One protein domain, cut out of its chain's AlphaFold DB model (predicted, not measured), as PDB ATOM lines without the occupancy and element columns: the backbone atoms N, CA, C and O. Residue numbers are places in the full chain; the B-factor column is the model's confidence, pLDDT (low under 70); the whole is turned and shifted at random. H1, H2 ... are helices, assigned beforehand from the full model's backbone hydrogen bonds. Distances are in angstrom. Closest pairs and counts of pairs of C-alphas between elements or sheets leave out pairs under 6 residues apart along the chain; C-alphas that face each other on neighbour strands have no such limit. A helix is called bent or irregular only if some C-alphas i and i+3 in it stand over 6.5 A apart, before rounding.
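Overview. This is residues 2 to 21 and 35 to 147 of the 171 residues of the protein "Brefeldin A-inhibited guanine nucleotide-exchange protein 1" of Aphis craccivora (UniProt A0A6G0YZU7). Helices lie side by side in two layers, H2, H5 and H7 in one and H4, H6 and H8 in the other, the two layers running opposite ways. H5 is the hub; H8, at one end of its layer, touches H6 alone, while the short H1 and H3 lie towards the other end of the slab. The printed part has 133 residues, with eight named helices, H1 to H8 in order, and no named strand: all helix. It is compact, with a radius of gyration of the C-alphas of 15.1 A and spans of 45 by 35 by 21 A.

Arrangement. H1, residues 2 to 5, only just touches H5, residues 60 to 83, with 3 pairs of C-alphas within 8 A; the closest are those of Ile 4 and Ala 73, 6.6 A apart. H2, residues 7 to 16, touches H5 at its residues 76 to 80 alone, closest at the C-alphas of Arg 8 and Val 80, 6.5 A, at a shallow tilt of 20 degrees, the same way. H3, residues 18 to 21, is close to but not clearly touching H4, residues 35 to 54; the C-alphas of Pro 18 and Asp 35 come closest, 6.1 A. H4 and H5 form a helical hairpin, closest at the C-alphas of Phe 50 and Cys 70, 6.6 A. H5 and H6, residues 85 to 105, form the next hairpin, with the C-alphas of Phe 81 and Leu 88 closest, 6.1 A. H6 also touches H4, the same way at 5 degrees, a shallow tilt, with the C-alphas of Gly 36 and Ile 91 closest, 6.9 A. H6 and H7, residues 109 to 126, form a third hairpin, with the C-alphas of Ile 104 and Ala 112 closest, 4.0 A. H7 touches H5, the same way at a shallow tilt of 2 degrees, with the C-alphas of Thr 82 and Leu 122 closest, 5.4 A. H2, H4, H5, H6 and H7 form an up and down bundle, each running against the one before it in the chain. H8, residues 132 to 147, touches H6 with residues 141 to 145 alone, closest at the C-alphas of Gln 101 and Met 145, 6.0 A; H7 and H8 are apart. Each O i to N i+4 pair is within hydrogen-bond range in H2, H5, H7 and H8, against 13 of 16 in H4 and 13 of 17 in H6; H1 and H3 are too short for such a pair.

Along the chain. H1 begins at C-alpha 2, (21.665, 34.424, 326.446). From first to last C-alpha, H2 measures 14.2 A and H4 29.3 A, with a kink of 27 degrees near residue 46. H5 begins at C-alpha 60, (22.127, 26.211, 304.572), and measures 34.7 A. H6 measures 24.3 A and is irregular: C-alphas 91 and 94 are 8.0 A apart, and it has a kink of 82 degrees near residue 92. H7 measures 25.8 A and H8 22.3 A, ending at C-alpha 147, (45.794, 11.382, 311.536).

Size, cuts and confidence. The two C-alphas farthest apart are those of Gln 19 and Val 60, 46.0 A. Residues 22 to 34 are not printed; C-alphas 21 and 35 are 7.9 A apart across this cut, which lies in the link from H3 to H4. The links printed whole are tight. The mean pLDDT of the printed part is 82.7; residues 2 to 3, 19 to 21, 35 and 53 to 63 are under 70.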
ATOM      1  N   GLU A   2      21.372  34.070 325.035       64.19
ATOM      2  CA  GLU A   2      21.665  34.424 326.446       64.19
ATOM      3  C   GLU A   2      21.921  33.257 327.416       64.19
ATOM      4  O   GLU A   2      22.775  33.361 328.289       64.19
ATOM      5  N   ALA A   3      21.232  32.122 327.259       66.19
ATOM      6  CA  ALA A   3      21.376  30.991 328.185       66.19
ATOM      7  C   ALA A   3      22.808  30.430 328.243       66.19
ATOM      8  O   ALA A   3      23.216  29.898 329.269       66.19
ATOM      9  N   ILE A   4      23.586  30.583 327.168       72.31
ATOM     10  CA  ILE A   4      24.969  30.108 327.125       72.31
ATOM     11  C   ILE A   4      25.899  30.979 327.973       72.31
ATOM     12  O   ILE A   4      26.838  30.476 328.577       72.31
ATOM     13  N   HIS A   5      25.581  32.271 328.105       78.00
ATOM     14  CA  HIS A   5      26.323  33.202 328.953       78.00
ATOM     15  C   HIS A   5      26.112  32.936 330.448       78.00
ATOM     16  O   HIS A   5      26.943  33.348 331.253       78.00
ATOM     17  N   LEU A   6      25.056  32.203 330.822       81.06
ATOM     18  CA  LEU A   6      24.833  31.765 332.202       81.06
ATOM     19  C   LEU A   6      25.809  30.669 332.638       81.06
ATOM     20  O   LEU A   6      25.951  30.446 333.837       81.06
ATOM     21  N   LEU A   7      26.516  30.027 331.700       83.38
ATOM     22  CA  LEU A   7      27.433  28.936 332.007       83.38
ATOM     23  C   LEU A   7      28.478  29.333 333.052       83.38
ATOM     24  O   LEU A   7      28.636  28.635 334.048       83.38
ATOM     25  N   ARG A   8      29.172  30.453 332.827       85.44
ATOM     26  CA  ARG A   8      30.257  30.897 333.706       85.44
ATOM     27  C   ARG A   8      29.735  31.300 335.097       85.44
ATOM     28  O   ARG A   8      30.191  30.697 336.058       85.44
ATOM     29  N   PRO A   9      28.696  32.153 335.234       85.31
ATOM     30  CA  PRO A   9      28.083  32.429 336.535       85.31
ATOM     31  C   PRO A   9      27.587  31.180 337.277       85.31
ATOM     32  O   PRO A   9      27.711  31.099 338.499       85.31
ATOM     33  N   CYS A  10      27.014  30.206 336.562       84.00
ATOM     34  CA  CYS A  10      26.584  28.945 337.159       84.00
ATOM     35  C   CYS A  10      27.780  28.123 337.657       84.00
ATOM     36  O   CYS A  10      27.733  27.614 338.775       84.00
ATOM     37  N   ALA A  11      28.839  28.019 336.851       85.44
ATOM     38  CA  ALA A  11      30.079  27.338 337.209       85.44
ATOM     39  C   ALA A  11      30.741  27.976 338.443       85.44
ATOM     40  O   ALA A  11      31.065  27.262 339.392       85.44
ATOM     41  N   ASP A  12      30.835  29.310 338.474       86.12
ATOM     42  CA  ASP A  12      31.337  30.075 339.621       86.12
ATOM     43  C   ASP A  12      30.510  29.774 340.883       86.12
ATOM     44  O   ASP A  12      31.052  29.450 341.938       86.12
ATOM     45  N   CYS A  13      29.176  29.807 340.776       84.06
ATOM     46  CA  CYS A  13      28.279  29.560 341.908       84.06
ATOM     47  C   CYS A  13      28.422  28.149 342.496       84.06
ATOM     48  O   CYS A  13      28.320  27.990 343.715       84.06
ATOM     49  N   VAL A  14      28.633  27.133 341.658       80.88
ATOM     50  CA  VAL A  14      28.823  25.749 342.121       80.88
ATOM     51  C   VAL A  14      30.193  25.541 342.727       80.88
ATOM     52  O   VAL A  14      30.298  24.899 343.771       80.88
ATOM     53  N   HIS A  15      31.221  26.129 342.125       82.75
ATOM     54  CA  HIS A  15      32.565  26.091 342.678       82.75
ATOM     55  C   HIS A  15      32.647  26.781 344.051       82.75
ATOM     56  O   HIS A  15      33.252  26.244 344.976       82.75
ATOM     57  N   ASP A  16      32.009  27.943 344.212       84.44
ATOM     58  CA  ASP A  16      32.116  28.747 345.433       84.44
ATOM     59  C   ASP A  16      31.219  28.251 346.578       84.44
ATOM     60  O   ASP A  16      31.468  28.561 347.748       84.44
ATOM     61  N   LYS A  17      30.139  27.522 346.268       80.12
ATOM     62  CA  LYS A  17      29.142  27.081 347.261       80.12
ATOM     63  C   LYS A  17      28.683  25.628 347.064       80.12
ATOM     64  O   LYS A  17      27.472  25.391 347.021       80.12
ATOM     65  N   PRO A  18      29.597  24.643 347.008       71.31
ATOM     66  CA  PRO A  18      29.247  23.243 346.746       71.31
ATOM     67  C   PRO A  18      28.232  22.676 347.757       71.31
ATOM     68  O   PRO A  18      27.341  21.914 347.392       71.31
ATOM     69  N   GLN A  19      28.286  23.125 349.014       68.12
ATOM     70  CA  GLN A  19      27.408  22.687 350.106       68.12
ATOM     71  C   GLN A  19      25.918  23.006 349.906       68.12
ATOM     72  O   GLN A  19      25.073  22.266 350.390       68.12
ATOM     73  N   ILE A  20      25.574  24.081 349.186       68.25
ATOM     74  CA  ILE A  20      24.160  24.438 348.949       68.25
ATOM     75  C   ILE A  20      23.486  23.391 348.056       68.25
ATOM     76  O   ILE A  20      22.284  23.143 348.151       68.25
ATOM     77  N   PHE A  21      24.275  22.771 347.183       61.34
ATOM     78  CA  PHE A  21      23.786  21.811 346.207       61.34
ATOM     79  C   PHE A  21      23.750  20.385 346.767       61.34
ATOM     80  O   PHE A  21      22.874  19.619 346.369       61.34
ATOM     81  N   ASP A  35      29.819  17.291 344.219       63.88
ATOM     82  CA  ASP A  35      30.243  18.358 343.305       63.88
ATOM     83  C   ASP A  35      30.363  17.869 341.848       63.88
ATOM     84  O   ASP A  35      29.991  18.581 340.912       63.88
ATOM     85  N   GLY A  36      30.802  16.629 341.635       74.06
ATOM     86  CA  GLY A  36      30.952  16.030 340.311       74.06
ATOM     87  C   GLY A  36      29.637  15.761 339.576       74.06
ATOM     88  O   GLY A  36      29.596  15.829 338.343       74.06
ATOM     89  N   VAL A  37      28.545  15.514 340.304       77.75
ATOM     90  CA  VAL A  37      27.217  15.271 339.710       77.75
ATOM     91  C   VAL A  37      26.696  16.528 339.016       77.75
ATOM     92  O   VAL A  37      26.167  16.452 337.904       77.75
ATOM     93  N   TRP A  38      26.888  17.701 339.623       82.19
ATOM     94  CA  TRP A  38      26.444  18.955 339.021       82.19
ATOM     95  C   TRP A  38      27.220  19.285 337.749       82.19
ATOM     96  O   TRP A  38      26.608  19.592 336.726       82.19
ATOM     97  N   TRP A  39      28.550  19.158 337.785       84.56
ATOM     98  CA  TRP A  39      29.389  19.351 336.604       84.56
ATOM     99  C   TRP A  39      28.969  18.425 335.464       84.56
ATOM    100  O   TRP A  39      28.778  18.875 334.336       84.56
ATOM    101  N   THR A  40      28.731  17.153 335.775       83.88
ATOM    102  CA  THR A  40      28.252  16.169 334.798       83.88
ATOM    103  C   THR A  40      26.920  16.602 334.183       83.88
ATOM    104  O   THR A  40      26.777  16.645 332.962       83.88
ATOM    105  N   ASN A  41      25.944  16.993 335.006       83.06
ATOM    106  CA  ASN A  41      24.625  17.412 334.535       83.06
ATOM    107  C   ASN A  41      24.666  18.701 333.706       83.06
ATOM    108  O   ASN A  41      24.014  18.775 332.662       83.06
ATOM    109  N   LEU A  42      25.441  19.697 334.141       84.44
ATOM    110  CA  LEU A  42      25.616  20.946 333.410       84.44
ATOM    111  C   LEU A  42      26.170  20.668 332.010       84.44
ATOM    112  O   LEU A  42      25.584  21.089 331.012       84.44
ATOM    113  N   PHE A  43      27.277  19.931 331.926       85.75
ATOM    114  CA  PHE A  43      27.930  19.668 330.650       85.75
ATOM    115  C   PHE A  43      27.135  18.701 329.771       85.75
ATOM    116  O   PHE A  43      27.115  18.892 328.558       85.75
ATOM    117  N   ASN A  44      26.371  17.764 330.339       84.62
ATOM    118  CA  ASN A  44      25.426  16.943 329.577       84.62
ATOM    119  C   ASN A  44      24.388  17.794 328.834       84.62
ATOM    120  O   ASN A  44      24.081  17.529 327.672       84.62
ATOM    121  N   VAL A  45      23.850  18.842 329.466       83.50
ATOM    122  CA  VAL A  45      22.920  19.764 328.790       83.50
ATOM    123  C   VAL A  45      23.616  20.507 327.647       83.50
ATOM    124  O   VAL A  45      23.020  20.684 326.584       83.50
ATOM    125  N   LEU A  46      24.876  20.904 327.831       83.19
ATOM    126  CA  LEU A  46      25.643  21.616 326.809       83.19
ATOM    127  C   LEU A  46      26.037  20.720 325.638       83.19
ATOM    128  O   LEU A  46      25.878  21.124 324.489       83.19
ATOM    129  N   PHE A  47      26.504  19.499 325.893       84.44
ATOM    130  CA  PHE A  47      26.875  18.557 324.839       84.44
ATOM    131  C   PHE A  47      25.668  18.150 323.987       84.44
ATOM    132  O   PHE A  47      25.789  18.044 322.766       84.44
ATOM    133  N   ARG A  48      24.465  18.093 324.574       83.19
ATOM    134  CA  ARG A  48      23.215  17.903 323.818       83.19
ATOM    135  C   ARG A  48      22.943  19.003 322.787       83.19
ATOM    136  O   ARG A  48      22.233  18.748 321.816       83.19
ATOM    137  N   ILE A  49      23.492  20.211 322.948       79.88
ATOM    138  CA  ILE A  49      23.398  21.262 321.917       79.88
ATOM    139  C   ILE A  49      24.079  20.779 320.632       79.88
ATOM    140  O   ILE A  49      23.505  20.902 319.553       79.88
ATOM    141  N   PHE A  50      25.251  20.157 320.756       79.12
ATOM    142  CA  PHE A  50      25.992  19.604 319.626       79.12
ATOM    143  C   PHE A  50      25.317  18.360 319.050       79.12
ATOM    144  O   PHE A  50      25.359  18.155 317.842       79.12
ATOM    145  N   ASP A  51      24.647  17.549 319.869       78.56
ATOM    146  CA  ASP A  51      23.926  16.378 319.359       78.56
ATOM    147  C   ASP A  51      22.764  16.762 318.438       78.56
ATOM    148  O   ASP A  51      22.554  16.099 317.425       78.56
ATOM    149  N   ASN A  52      22.067  17.869 318.711       70.44
ATOM    150  CA  ASN A  52      21.065  18.393 317.776       70.44
ATOM    151  C   ASN A  52      21.690  18.787 316.426       70.44
ATOM    152  O   ASN A  52      21.064  18.615 315.386       70.44
ATOM    153  N   VAL A  53      22.935  19.268 316.423       69.62
ATOM    154  CA  VAL A  53      23.667  19.605 315.191       69.62
ATOM    155  C   VAL A  53      24.102  18.348 314.434       69.62
ATOM    156  O   VAL A  53      24.006  18.309 313.213       69.62
ATOM    157  N   LYS A  54      24.521  17.296 315.150       69.31
ATOM    158  CA  LYS A  54      24.961  16.014 314.567       69.31
ATOM    159  C   LYS A  54      23.854  15.265 313.820       69.31
ATOM    160  O   LYS A  54      24.142  14.585 312.843       69.31
ATOM    161  N   HIS A  55      22.613  15.337 314.304       65.69
ATOM    162  CA  HIS A  55      21.526  14.448 313.864       65.69
ATOM    163  C   HIS A  55      20.601  15.041 312.802       65.69
ATOM    164  O   HIS A  55      19.623  14.398 312.414       65.69
ATOM    165  N   HIS A  56      20.858  16.260 312.337       57.91
ATOM    166  CA  HIS A  56      19.885  16.958 311.522       57.91
ATOM    167  C   HIS A  56      20.430  17.482 310.185       57.91
ATOM    168  O   HIS A  56      21.201  18.436 310.134       57.91
ATOM    169  N   GLU A  57      19.905  16.919 309.090       51.97
ATOM    170  CA  GLU A  57      19.951  17.510 307.749       51.97
ATOM    171  C   GLU A  57      19.112  18.790 307.740       51.97
ATOM    172  O   GLU A  57      17.879  18.773 307.834       51.97
ATOM    173  N   HIS A  58      19.776  19.936 307.688       58.12
ATOM    174  CA  HIS A  58      19.127  21.229 307.808       58.12
ATOM    175  C   HIS A  58      19.551  22.173 306.680       58.12
ATOM    176  O   HIS A  58      20.614  22.020 306.089       58.12
ATOM    177  N   SER A  59      18.682  23.133 306.345       62.78
ATOM    178  CA  SER A  59      18.936  24.148 305.313       62.78
ATOM    179  C   SER A  59      20.236  24.917 305.574       62.78
ATOM    180  O   SER A  59      20.628  25.088 306.727       62.78
ATOM    181  N   VAL A  60      20.862  25.443 304.514       66.06
ATOM    182  CA  VAL A  60      22.127  26.211 304.572       66.06
ATOM    183  C   VAL A  60      22.111  27.289 305.666       66.06
ATOM    184  O   VAL A  60      23.014  27.345 306.493       66.06
ATOM    185  N   GLU A  61      21.035  28.072 305.750       62.00
ATOM    186  CA  GLU A  61      20.867  29.131 306.758       62.00
ATOM    187  C   GLU A  61      20.840  28.592 308.203       62.00
ATOM    188  O   GLU A  61      21.348  29.215 309.135       62.00
ATOM    189  N   ARG A  62      20.293  27.389 308.407       65.75
ATOM    190  CA  ARG A  62      20.242  26.753 309.727       65.75
ATOM    191  C   ARG A  62      21.569  26.078 310.087       65.75
ATOM    192  O   ARG A  62      21.903  26.033 311.268       65.75
ATOM    193  N   ILE A  63      22.328  25.595 309.100       67.75
ATOM    194  CA  ILE A  63      23.710  25.111 309.275       67.75
ATOM    195  C   ILE A  63      24.606  26.261 309.747       67.75
ATOM    196  O   ILE A  63      25.343  26.118 310.724       67.75
ATOM    197  N   GLU A  64      24.505  27.422 309.103       70.12
ATOM    198  CA  GLU A  64      25.286  28.605 309.461       70.12
ATOM    199  C   GLU A  64      24.943  29.096 310.876       70.12
ATOM    200  O   GLU A  64      25.828  29.279 311.716       70.12
ATOM    201  N   TRP A  65      23.651  29.188 311.204       70.88
ATOM    202  CA  TRP A  65      23.222  29.591 312.544       70.88
ATOM    203  C   TRP A  65      23.603  28.575 313.636       70.88
ATOM    204  O   TRP A  65      24.048  28.966 314.718       70.88
ATOM    205  N   MET A  66      23.501  27.267 313.360       70.44
ATOM    206  CA  MET A  66      23.982  26.226 314.281       70.44
ATOM    207  C   MET A  66      25.490  26.311 314.506       70.44
ATOM    208  O   MET A  66      25.940  26.098 315.631       70.44
ATOM    209  N   THR A  67      26.262  26.668 313.479       76.62
ATOM    210  CA  THR A  67      27.715  26.838 313.591       76.62
ATOM    211  C   THR A  67      28.061  27.982 314.542       76.62
ATOM    212  O   THR A  67      28.912  27.813 315.412       76.62
ATOM    213  N   ILE A  68      27.374  29.124 314.440       83.06
ATOM    214  CA  ILE A  68      27.589  30.269 315.341       83.06
ATOM    215  C   ILE A  68      27.344  29.859 316.799       83.06
ATOM    216  O   ILE A  68      28.160  30.139 317.678       83.06
ATOM    217  N   ILE A  69      26.247  29.149 317.065       83.31
ATOM    218  CA  ILE A  69      25.916  28.698 318.422       83.31
ATOM    219  C   ILE A  69      26.922  27.666 318.924       83.31
ATOM    220  O   ILE A  69      27.366  27.778 320.065       83.31
ATOM    221  N   CYS A  70      27.310  26.701 318.087       83.38
ATOM    222  CA  CYS A  70      28.322  25.705 318.436       83.38
ATOM    223  C   CYS A  70      29.671  26.349 318.744       83.38
ATOM    224  O   CYS A  70      30.323  25.939 319.698       83.38
ATOM    225  N   ASN A  71      30.061  27.379 317.992       86.62
ATOM    226  CA  ASN A  71      31.277  28.140 318.254       86.62
ATOM    227  C   ASN A  71      31.241  28.771 319.644       86.62
ATOM    228  O   ASN A  71      32.135  28.526 320.448       86.62
ATOM    229  N   HIS A  72      30.183  29.518 319.962       88.38
ATOM    230  CA  HIS A  72      30.053  30.126 321.285       88.38
ATOM    231  C   HIS A  72      29.984  29.081 322.405       88.38
ATOM    232  O   HIS A  72      30.597  29.269 323.454       88.38
ATOM    233  N   ALA A  73      29.278  27.971 322.172       89.00
ATOM    234  CA  ALA A  73      29.175  26.870 323.121       89.00
ATOM    235  C   ALA A  73      30.540  26.263 323.416       89.00
ATOM    236  O   ALA A  73      30.922  26.156 324.577       89.00
ATOM    237  N   LEU A  74      31.284  25.909 322.369       90.62
ATOM    238  CA  LEU A  74      32.573  25.253 322.496       90.62
ATOM    239  C   LEU A  74      33.568  26.146 323.230       90.62
ATOM    240  O   LEU A  74      34.219  25.685 324.163       90.62
ATOM    241  N   THR A  75      33.645  27.427 322.860       90.50
ATOM    242  CA  THR A  75      34.546  28.377 323.518       90.50
ATOM    243  C   THR A  75      34.247  28.495 325.009       90.50
ATOM    244  O   THR A  75      35.171  28.465 325.814       90.50
ATOM    245  N   LEU A  76      32.973  28.580 325.398       90.31
ATOM    246  CA  LEU A  76      32.586  28.692 326.806       90.31
ATOM    247  C   LEU A  76      32.824  27.397 327.591       90.31
ATOM    248  O   LEU A  76      33.297  27.448 328.723       90.31
ATOM    249  N   ILE A  77      32.538  26.240 326.990       91.19
ATOM    250  CA  ILE A  77      32.817  24.920 327.572       91.19
ATOM    251  C   ILE A  77      34.315  24.773 327.843       91.19
ATOM    252  O   ILE A  77      34.701  24.414 328.954       91.19
ATOM    253  N   VAL A  78      35.157  25.059 326.845       92.25
ATOM    254  CA  VAL A  78      36.614  24.942 326.981       92.25
ATOM    255  C   VAL A  78      37.149  25.960 327.982       92.25
ATOM    256  O   VAL A  78      38.048  25.629 328.747       92.25
ATOM    257  N   ASP A  79      36.594  27.167 328.036       92.19
ATOM    258  CA  ASP A  79      36.983  28.184 329.011       92.19
ATOM    259  C   ASP A  79      36.694  27.759 330.460       92.19
ATOM    260  O   ASP A  79      37.606  27.743 331.285       92.19
ATOM    261  N   VAL A  80      35.469  27.311 330.753       91.94
ATOM    262  CA  VAL A  80      35.106  26.808 332.089       91.94
ATOM    263  C   VAL A  80      35.943  25.581 332.449       91.94
ATOM    264  O   VAL A  80      36.442  25.476 333.569       91.94
ATOM    265  N   PHE A  81      36.176  24.677 331.492       92.00
ATOM    266  CA  PHE A  81      37.077  23.543 331.693       92.00
ATOM    267  C   PHE A  81      38.516  23.982 331.989       92.00
ATOM    268  O   PHE A  81      39.164  23.424 332.869       92.00
ATOM    269  N   THR A  82      39.009  25.003 331.287       91.69
ATOM    270  CA  THR A  82      40.345  25.578 331.492       91.69
ATOM    271  C   THR A  82      40.467  26.171 332.894       91.69
ATOM    272  O   THR A  82      41.489  25.975 333.549       91.69
ATOM    273  N   GLN A  83      39.435  26.872 333.369       91.69
ATOM    274  CA  GLN A  83      39.410  27.498 334.689       91.69
ATOM    275  C   GLN A  83      39.372  26.462 335.823       91.69
ATOM    276  O   GLN A  83      40.144  26.571 336.775       91.69
ATOM    277  N   TYR A  84      38.518  25.441 335.705       90.38
ATOM    278  CA  TYR A  84      38.270  24.438 336.753       90.38
ATOM    279  C   TYR A  84      38.872  23.069 336.444       90.38
ATOM    280  O   TYR A  84      38.318  22.033 336.821       90.38
ATOM    281  N   LEU A  85      40.018  23.058 335.762       89.06
ATOM    282  CA  LEU A  85      40.667  21.841 335.287       89.06
ATOM    283  C   LEU A  85      40.827  20.778 336.379       89.06
ATOM    284  O   LEU A  85      40.552  19.612 336.124       89.06
ATOM    285  N   ASP A  86      41.252  21.163 337.582       87.50
ATOM    286  CA  ASP A  86      41.583  20.213 338.653       87.50
ATOM    287  C   ASP A  86      40.388  19.325 339.044       87.50
ATOM    288  O   ASP A  86      40.561  18.179 339.451       87.50
ATOM    289  N   ILE A  87      39.167  19.842 338.874       86.81
ATOM    290  CA  ILE A  87      37.918  19.119 339.134       86.81
ATOM    291  C   ILE A  87      37.422  18.467 337.840       86.81
ATOM    292  O   ILE A  87      37.108  17.277 337.800       86.81
ATOM    293  N   LEU A  88      37.365  19.247 336.759       88.81
ATOM    294  CA  LEU A  88      36.713  18.841 335.519       88.81
ATOM    295  C   LEU A  88      37.518  17.832 334.705       88.81
ATOM    296  O   LEU A  88      36.927  17.061 333.951       88.81
ATOM    297  N   CYS A  89      38.838  17.776 334.871       87.56
ATOM    298  CA  CYS A  89      39.689  16.833 334.152       87.56
ATOM    299  C   CYS A  89      39.293  15.375 334.440       87.56
ATOM    300  O   CYS A  89      39.185  14.572 333.514       87.56
ATOM    301  N   ALA A  90      38.980  15.046 335.696       85.00
ATOM    302  CA  ALA A  90      38.569  13.695 336.081       85.00
ATOM    303  C   ALA A  90      37.163  13.315 335.580       85.00
ATOM    304  O   ALA A  90      36.861  12.132 335.456       85.00
ATOM    305  N   ILE A  91      36.311  14.307 335.309       85.12
ATOM    306  CA  ILE A  91      34.890  14.101 335.005       85.12
ATOM    307  C   ILE A  91      34.634  14.161 333.496       85.12
ATOM    308  O   ILE A  91      33.908  13.332 332.961       85.12
ATOM    309  N   LEU A  92      35.224  15.141 332.807       88.75
ATOM    310  CA  LEU A  92      34.810  15.563 331.465       88.75
ATOM    311  C   LEU A  92      35.921  15.528 330.419       88.75
ATOM    312  O   LEU A  92      35.661  15.854 329.263       88.75
ATOM    313  N   SER A  93      37.159  15.180 330.784       87.50
ATOM    314  CA  SER A  93      38.295  15.238 329.848       87.50
ATOM    315  C   SER A  93      38.020  14.473 328.556       87.50
ATOM    316  O   SER A  93      38.217  15.006 327.465       87.50
ATOM    317  N   HIS A  94      37.512  13.246 328.667       87.75
ATOM    318  CA  HIS A  94      37.191  12.416 327.513       87.75
ATOM    319  C   HIS A  94      36.155  13.075 326.589       87.75
ATOM    320  O   HIS A  94      36.379  13.165 325.378       87.75
ATOM    321  N   ASP A  95      35.054  13.561 327.159       89.31
ATOM    322  CA  ASP A  95      33.933  14.113 326.397       89.31
ATOM    323  C   ASP A  95      34.286  15.460 325.771       89.31
ATOM    324  O   ASP A  95      33.946  15.715 324.615       89.31
ATOM    325  N   LEU A  96      35.064  16.286 326.479       90.62
ATOM    326  CA  LEU A  96      35.602  17.525 325.932       90.62
ATOM    327  C   LEU A  96      36.477  17.257 324.708       90.62
ATOM    328  O   LEU A  96      36.264  17.870 323.662       90.62
ATOM    329  N   TYR A  97      37.447  16.342 324.810       89.94
ATOM    330  CA  TYR A  97      38.334  16.035 323.688       89.94
ATOM    331  C   TYR A  97      37.572  15.440 322.504       89.94
ATOM    332  O   TYR A  97      37.850  15.807 321.362       89.94
ATOM    333  N   ALA A  98      36.588  14.574 322.755       88.88
ATOM    334  CA  ALA A  98      35.717  14.049 321.709       88.88
ATOM    335  C   ALA A  98      34.917  15.169 321.020       88.88
ATOM    336  O   ALA A  98      34.804  15.186 319.793       88.88
ATOM    337  N   GLN A  99      34.410  16.133 321.790       89.50
ATOM    338  CA  GLN A  99      33.644  17.254 321.256       89.50
ATOM    339  C   GLN A  99      34.520  18.221 320.446       89.50
ATOM    340  O   GLN A  99      34.131  18.613 319.347       89.50
ATOM    341  N   VAL A 100      35.723  18.549 320.932       90.00
ATOM    342  CA  VAL A 100      36.713  19.362 320.202       90.00
ATOM    343  C   VAL A 100      37.125  18.671 318.902       90.00
ATOM    344  O   VAL A 100      37.126  19.304 317.848       90.00
ATOM    345  N   GLN A 101      37.412  17.366 318.946       88.25
ATOM    346  CA  GLN A 101      37.745  16.583 317.755       88.25
ATOM    347  C   GLN A 101      36.619  16.639 316.724       88.25
ATOM    348  O   GLN A 101      36.873  16.912 315.550       88.25
ATOM    349  N   TRP A 102      35.379  16.404 317.158       86.75
ATOM    350  CA  TRP A 102      34.224  16.466 316.274       86.75
ATOM    351  C   TRP A 102      34.110  17.844 315.612       86.75
ATOM    352  O   TRP A 102      33.942  17.909 314.397       86.75
ATOM    353  N   CYS A 103      34.277  18.934 316.369       88.19
ATOM    354  CA  CYS A 103      34.218  20.295 315.832       88.19
ATOM    355  C   CYS A 103      35.349  20.592 314.824       88.19
ATOM    356  O   CYS A 103      35.084  21.193 313.786       88.19
ATOM    357  N   ILE A 104      36.577  20.111 315.061       86.75
ATOM    358  CA  ILE A 104      37.700  20.211 314.103       86.75
ATOM    359  C   ILE A 104      37.406  19.447 312.803       86.75
ATOM    360  O   ILE A 104      37.847  19.828 311.717       86.75
ATOM    361  N   GLN A 105      36.674  18.340 312.897       83.19
ATOM    362  CA  GLN A 105      36.375  17.463 311.769       83.19
ATOM    363  C   GLN A 105      35.220  17.941 310.885       83.19
ATOM    364  O   GLN A 105      35.048  17.380 309.807       83.19
ATOM    365  N   GLN A 106      34.480  18.974 311.288       80.00
ATOM    366  CA  GLN A 106      33.384  19.504 310.477       80.00
ATOM    367  C   GLN A 106      33.889  20.161 309.186       80.00
ATOM    368  O   GLN A 106      34.999  20.695 309.142       80.00
ATOM    369  N   ASP A 107      33.044  20.156 308.151       79.12
ATOM    370  CA  ASP A 107      33.243  20.896 306.895       79.12
ATOM    371  C   ASP A 107      32.896  22.385 307.090       79.12
ATOM    372  O   ASP A 107      31.985  22.946 306.483       79.12
ATOM    373  N   ASN A 108      33.541  22.997 308.085       82.00
ATOM    374  CA  ASN A 108      33.357  24.391 308.456       82.00
ATOM    375  C   ASN A 108      34.663  24.955 309.025       82.00
ATOM    376  O   ASN A 108      35.012  24.704 310.183       82.00
ATOM    377  N   ASP A 109      35.363  25.749 308.216       84.50
ATOM    378  CA  ASP A 109      36.682  26.291 308.557       84.50
ATOM    379  C   ASP A 109      36.664  27.154 309.822       84.50
ATOM    380  O   ASP A 109      37.583  27.079 310.637       84.50
ATOM    381  N   GLN A 110      35.604  27.939 310.034       85.12
ATOM    382  CA  GLN A 110      35.490  28.802 311.210       85.12
ATOM    383  C   GLN A 110      35.359  27.974 312.493       85.12
ATOM    384  O   GLN A 110      36.001  28.284 313.500       85.12
ATOM    385  N   LEU A 111      34.543  26.915 312.470       85.50
ATOM    386  CA  LEU A 111      34.392  26.008 313.607       85.50
ATOM    387  C   LEU A 111      35.682  25.239 313.878       85.50
ATOM    388  O   LEU A 111      36.105  25.150 315.032       85.50
ATOM    389  N   ALA A 112      36.349  24.746 312.836       87.62
ATOM    390  CA  ALA A 112      37.622  24.056 312.987       87.62
ATOM    391  C   ALA A 112      38.716  24.979 313.558       87.62
ATOM    392  O   ALA A 112      39.440  24.594 314.482       87.62
ATOM    393  N   GLN A 113      38.794  26.222 313.073       89.31
ATOM    394  CA  GLN A 113      39.729  27.235 313.566       89.31
ATOM    395  C   GLN A 113      39.452  27.597 315.029       89.31
ATOM    396  O   GLN A 113      40.372  27.576 315.848       89.31
ATOM    397  N   SER A 114      38.192  27.877 315.377       90.56
ATOM    398  CA  SER A 114      37.779  28.180 316.753       90.56
ATOM    399  C   SER A 114      38.110  27.026 317.704       90.56
ATOM    400  O   SER A 114      38.666  27.237 318.781       90.56
ATOM    401  N   SER A 115      37.856  25.787 317.276       90.62
ATOM    402  CA  SER A 115      38.157  24.580 318.057       90.62
ATOM    403  C   SER A 115      39.652  24.410 318.305       90.62
ATOM    404  O   SER A 115      40.061  24.106 319.424       90.62
ATOM    405  N   THR A 116      40.468  24.652 317.276       90.56
ATOM    406  CA  THR A 116      41.933  24.587 317.371       90.56
ATOM    407  C   THR A 116      42.459  25.642 318.341       90.56
ATOM    408  O   THR A 116      43.249  25.318 319.222       90.56
ATOM    409  N   TYR A 117      41.960  26.876 318.241       91.38
ATOM    410  CA  TYR A 117      42.324  27.958 319.155       91.38
ATOM    411  C   TYR A 117      41.946  27.640 320.609       91.38
ATOM    412  O   TYR A 117      42.741  27.840 321.526       91.38
ATOM    413  N   CYS A 118      40.745  27.100 320.837       92.88
ATOM    414  CA  CYS A 118      40.307  26.708 322.176       92.88
ATOM    415  C   CYS A 118      41.215  25.616 322.767       92.88
ATOM    416  O   CYS A 118      41.597  25.699 323.934       92.88
ATOM    417  N   LEU A 119      41.596  24.621 321.958       91.94
ATOM    418  CA  LEU A 119      42.504  23.551 322.370       91.94
ATOM    419  C   LEU A 119      43.907  24.081 322.700       91.94
ATOM    420  O   LEU A 119      44.472  23.722 323.731       91.94
ATOM    421  N   GLU A 120      44.449  24.969 321.867       92.38
ATOM    422  CA  GLU A 120      45.730  25.635 322.120       92.38
ATOM    423  C   GLU A 120      45.698  26.420 323.437       92.38
ATOM    424  O   GLU A 120      46.608  26.291 324.261       92.38
ATOM    425  N   ASN A 121      44.632  27.190 323.671       92.31
ATOM    426  CA  ASN A 121      44.470  27.972 324.890       92.31
ATOM    427  C   ASN A 121      44.382  27.087 326.142       92.31
ATOM    428  O   ASN A 121      45.015  27.400 327.153       92.31
ATOM    429  N   LEU A 122      43.647  25.970 326.072       91.81
ATOM    430  CA  LEU A 122      43.542  24.993 327.159       91.81
ATOM    431  C   LEU A 122      44.922  24.454 327.554       91.81
ATOM    432  O   LEU A 122      45.282  24.458 328.734       91.81
ATOM    433  N   ILE A 123      45.693  24.015 326.559       92.00
ATOM    434  CA  ILE A 123      47.015  23.415 326.748       92.00
ATOM    435  C   ILE A 123      48.008  24.460 327.257       92.00
ATOM    436  O   ILE A 123      48.749  24.205 328.203       92.00
ATOM    437  N   THR A 124      48.006  25.657 326.674       92.44
ATOM    438  CA  THR A 124      48.935  26.729 327.052       92.44
ATOM    439  C   THR A 124      48.662  27.235 328.466       92.44
ATOM    440  O   THR A 124      49.596  27.452 329.237       92.44
ATOM    441  N   SER A 125      47.387  27.376 328.839       92.69
ATOM    442  CA  SER A 125      46.993  27.905 330.150       92.69
ATOM    443  C   SER A 125      47.195  26.908 331.289       92.69
ATOM    444  O   SER A 125      47.407  27.319 332.428       92.69
ATOM    445  N   ASN A 126      47.131  25.603 331.008       92.88
ATOM    446  CA  ASN A 126      47.150  24.582 332.053       92.88
ATOM    447  C   ASN A 126      48.213  23.494 331.904       92.88
ATOM    448  O   ASN A 126      48.283  22.606 332.751       92.88
ATOM    449  N   GLY A 127      49.069  23.545 330.887       88.88
ATOM    450  CA  GLY A 127      50.054  22.493 330.638       88.88
ATOM    451  C   GLY A 127      51.000  22.227 331.815       88.88
ATOM    452  O   GLY A 127      51.477  21.109 331.986       88.88
ATOM    453  N   SER A 128      51.229  23.222 332.678       91.50
ATOM    454  CA  SER A 128      52.005  23.064 333.916       91.50
ATOM    455  C   SER A 128      51.285  22.271 335.014       91.50
ATOM    456  O   SER A 128      51.948  21.740 335.900       91.50
ATOM    457  N   LYS A 129      49.949  22.187 334.966       89.62
ATOM    458  CA  LYS A 129      49.111  21.422 335.903       89.62
ATOM    459  C   LYS A 129      48.894  19.977 335.460       89.62
ATOM    460  O   LYS A 129      48.467  19.151 336.260       89.62
ATOM    461  N   PHE A 130      49.159  19.665 334.193       87.31
ATOM    462  CA  PHE A 130      48.992  18.316 333.668       87.31
ATOM    463  C   PHE A 130      50.086  17.407 334.229       87.31
ATOM    464  O   PHE A 130      51.282  17.676 334.094       87.31
ATOM    465  N   ASP A 131      49.671  16.294 334.822       86.94
ATOM    466  CA  ASP A 131      50.581  15.197 335.107       86.94
ATOM    467  C   ASP A 131      50.922  14.421 333.823       86.94
ATOM    468  O   ASP A 131      50.407  14.681 332.731       86.94
ATOM    469  N   LYS A 132      51.826  13.447 333.946       87.38
ATOM    470  CA  LYS A 132      52.279  12.659 332.799       87.38
ATOM    471  C   LYS A 132      51.124  11.928 332.099       87.38
ATOM    472  O   LYS A 132      51.103  11.881 330.876       87.38
ATOM    473  N   LEU A 133      50.168  11.389 332.858       84.31
ATOM    474  CA  LEU A 133      49.030  10.653 332.301       84.31
ATOM    475  C   LEU A 133      48.103  11.572 331.499       84.31
ATOM    476  O   LEU A 133      47.700  11.221 330.390       84.31
ATOM    477  N   ASN A 134      47.802  12.760 332.026       84.62
ATOM    478  CA  ASN A 134      46.991  13.753 331.331       84.62
ATOM    479  C   ASN A 134      47.689  14.274 330.075       84.62
ATOM    480  O   ASN A 134      47.037  14.435 329.042       84.62
ATOM    481  N   TRP A 135      49.008  14.467 330.122       90.19
ATOM    482  CA  TRP A 135      49.795  14.786 328.933       90.19
ATOM    483  C   TRP A 135      49.755  13.674 327.888       90.19
ATOM    484  O   TRP A 135      49.460  13.957 326.730       90.19
ATOM    485  N   ASP A 136      49.989  12.420 328.281       86.31
ATOM    486  CA  ASP A 136      49.970  11.280 327.364       86.31
ATOM    487  C   ASP A 136      48.593  11.145 326.685       86.31
ATOM    488  O   ASP A 136      48.517  10.988 325.466       86.31
ATOM    489  N   CYS A 137      47.501  11.286 327.446       84.94
ATOM    490  CA  CYS A 137      46.136  11.270 326.914       84.94
ATOM    491  C   CYS A 137      45.886  12.435 325.943       84.94
ATOM    492  O   CYS A 137      45.408  12.228 324.828       84.94
ATOM    493  N   THR A 138      46.266  13.653 326.338       86.31
ATOM    494  CA  THR A 138      46.110  14.858 325.512       86.31
ATOM    495  C   THR A 138      46.867  14.716 324.191       86.31
ATOM    496  O   THR A 138      46.290  14.914 323.122       86.31
ATOM    497  N   CYS A 139      48.130  14.290 324.240       87.25
ATOM    498  CA  CYS A 139      48.958  14.053 323.062       87.25
ATOM    499  C   CYS A 139      48.357  12.980 322.145       87.25
ATOM    500  O   CYS A 139      48.280  13.193 320.939       87.25
ATOM    501  N   GLN A 140      47.877  11.859 322.694       86.56
ATOM    502  CA  GLN A 140      47.221  10.810 321.904       86.56
ATOM    503  C   GLN A 140      45.974  11.328 321.181       86.56
ATOM    504  O   GLN A 140      45.774  11.021 320.005       86.56
ATOM    505  N   LYS A 141      45.149  12.143 321.851       84.44
ATOM    506  CA  LYS A 141      43.959  12.741 321.233       84.44
ATOM    507  C   LYS A 141      44.338  13.718 320.125       84.44
ATOM    508  O   LYS A 141      43.793  13.602 319.031       84.44
ATOM    509  N   ILE A 142      45.321  14.588 320.354       83.69
ATOM    510  CA  ILE A 142      45.839  15.506 319.328       83.69
ATOM    511  C   ILE A 142      46.343  14.730 318.107       83.69
ATOM    512  O   ILE A 142      45.923  15.017 316.991       83.69
ATOM    513  N   VAL A 143      47.184  13.711 318.307       83.31
ATOM    514  CA  VAL A 143      47.694  12.867 317.214       83.31
ATOM    515  C   VAL A 143      46.539  12.236 316.432       83.31
ATOM    516  O   VAL A 143      46.497  12.351 315.211       83.31
ATOM    517  N   SER A 144      45.537  11.681 317.119       81.44
ATOM    518  CA  SER A 144      44.371  11.084 316.453       81.44
ATOM    519  C   SER A 144      43.540  12.090 315.640       81.44
ATOM    520  O   SER A 144      42.991  11.737 314.595       81.44
ATOM    521  N   MET A 145      43.473  13.356 316.076       81.12
ATOM    522  CA  MET A 145      42.814  14.431 315.326       81.12
ATOM    523  C   MET A 145      43.570  14.740 314.022       81.12
ATOM    524  O   MET A 145      42.931  14.914 312.983       81.12
ATOM    525  N   PHE A 146      44.910  14.764 314.060       73.12
ATOM    526  CA  PHE A 146      45.761  14.990 312.885       73.12
ATOM    527  C   PHE A 146      45.727  13.818 311.898       73.12
ATOM    528  O   PHE A 146      45.541  14.035 310.699       73.12
ATOM    529  N   ASP A 147      45.824  12.580 312.384       71.31
ATOM    530  CA  ASP A 147      45.794  11.382 311.536       71.31
ATOM    531  C   ASP A 147      44.458  11.235 310.795       71.31
ATOM    532  O   ASP A 147      44.411  10.773 309.655       71.31
TER     533      ASP A 147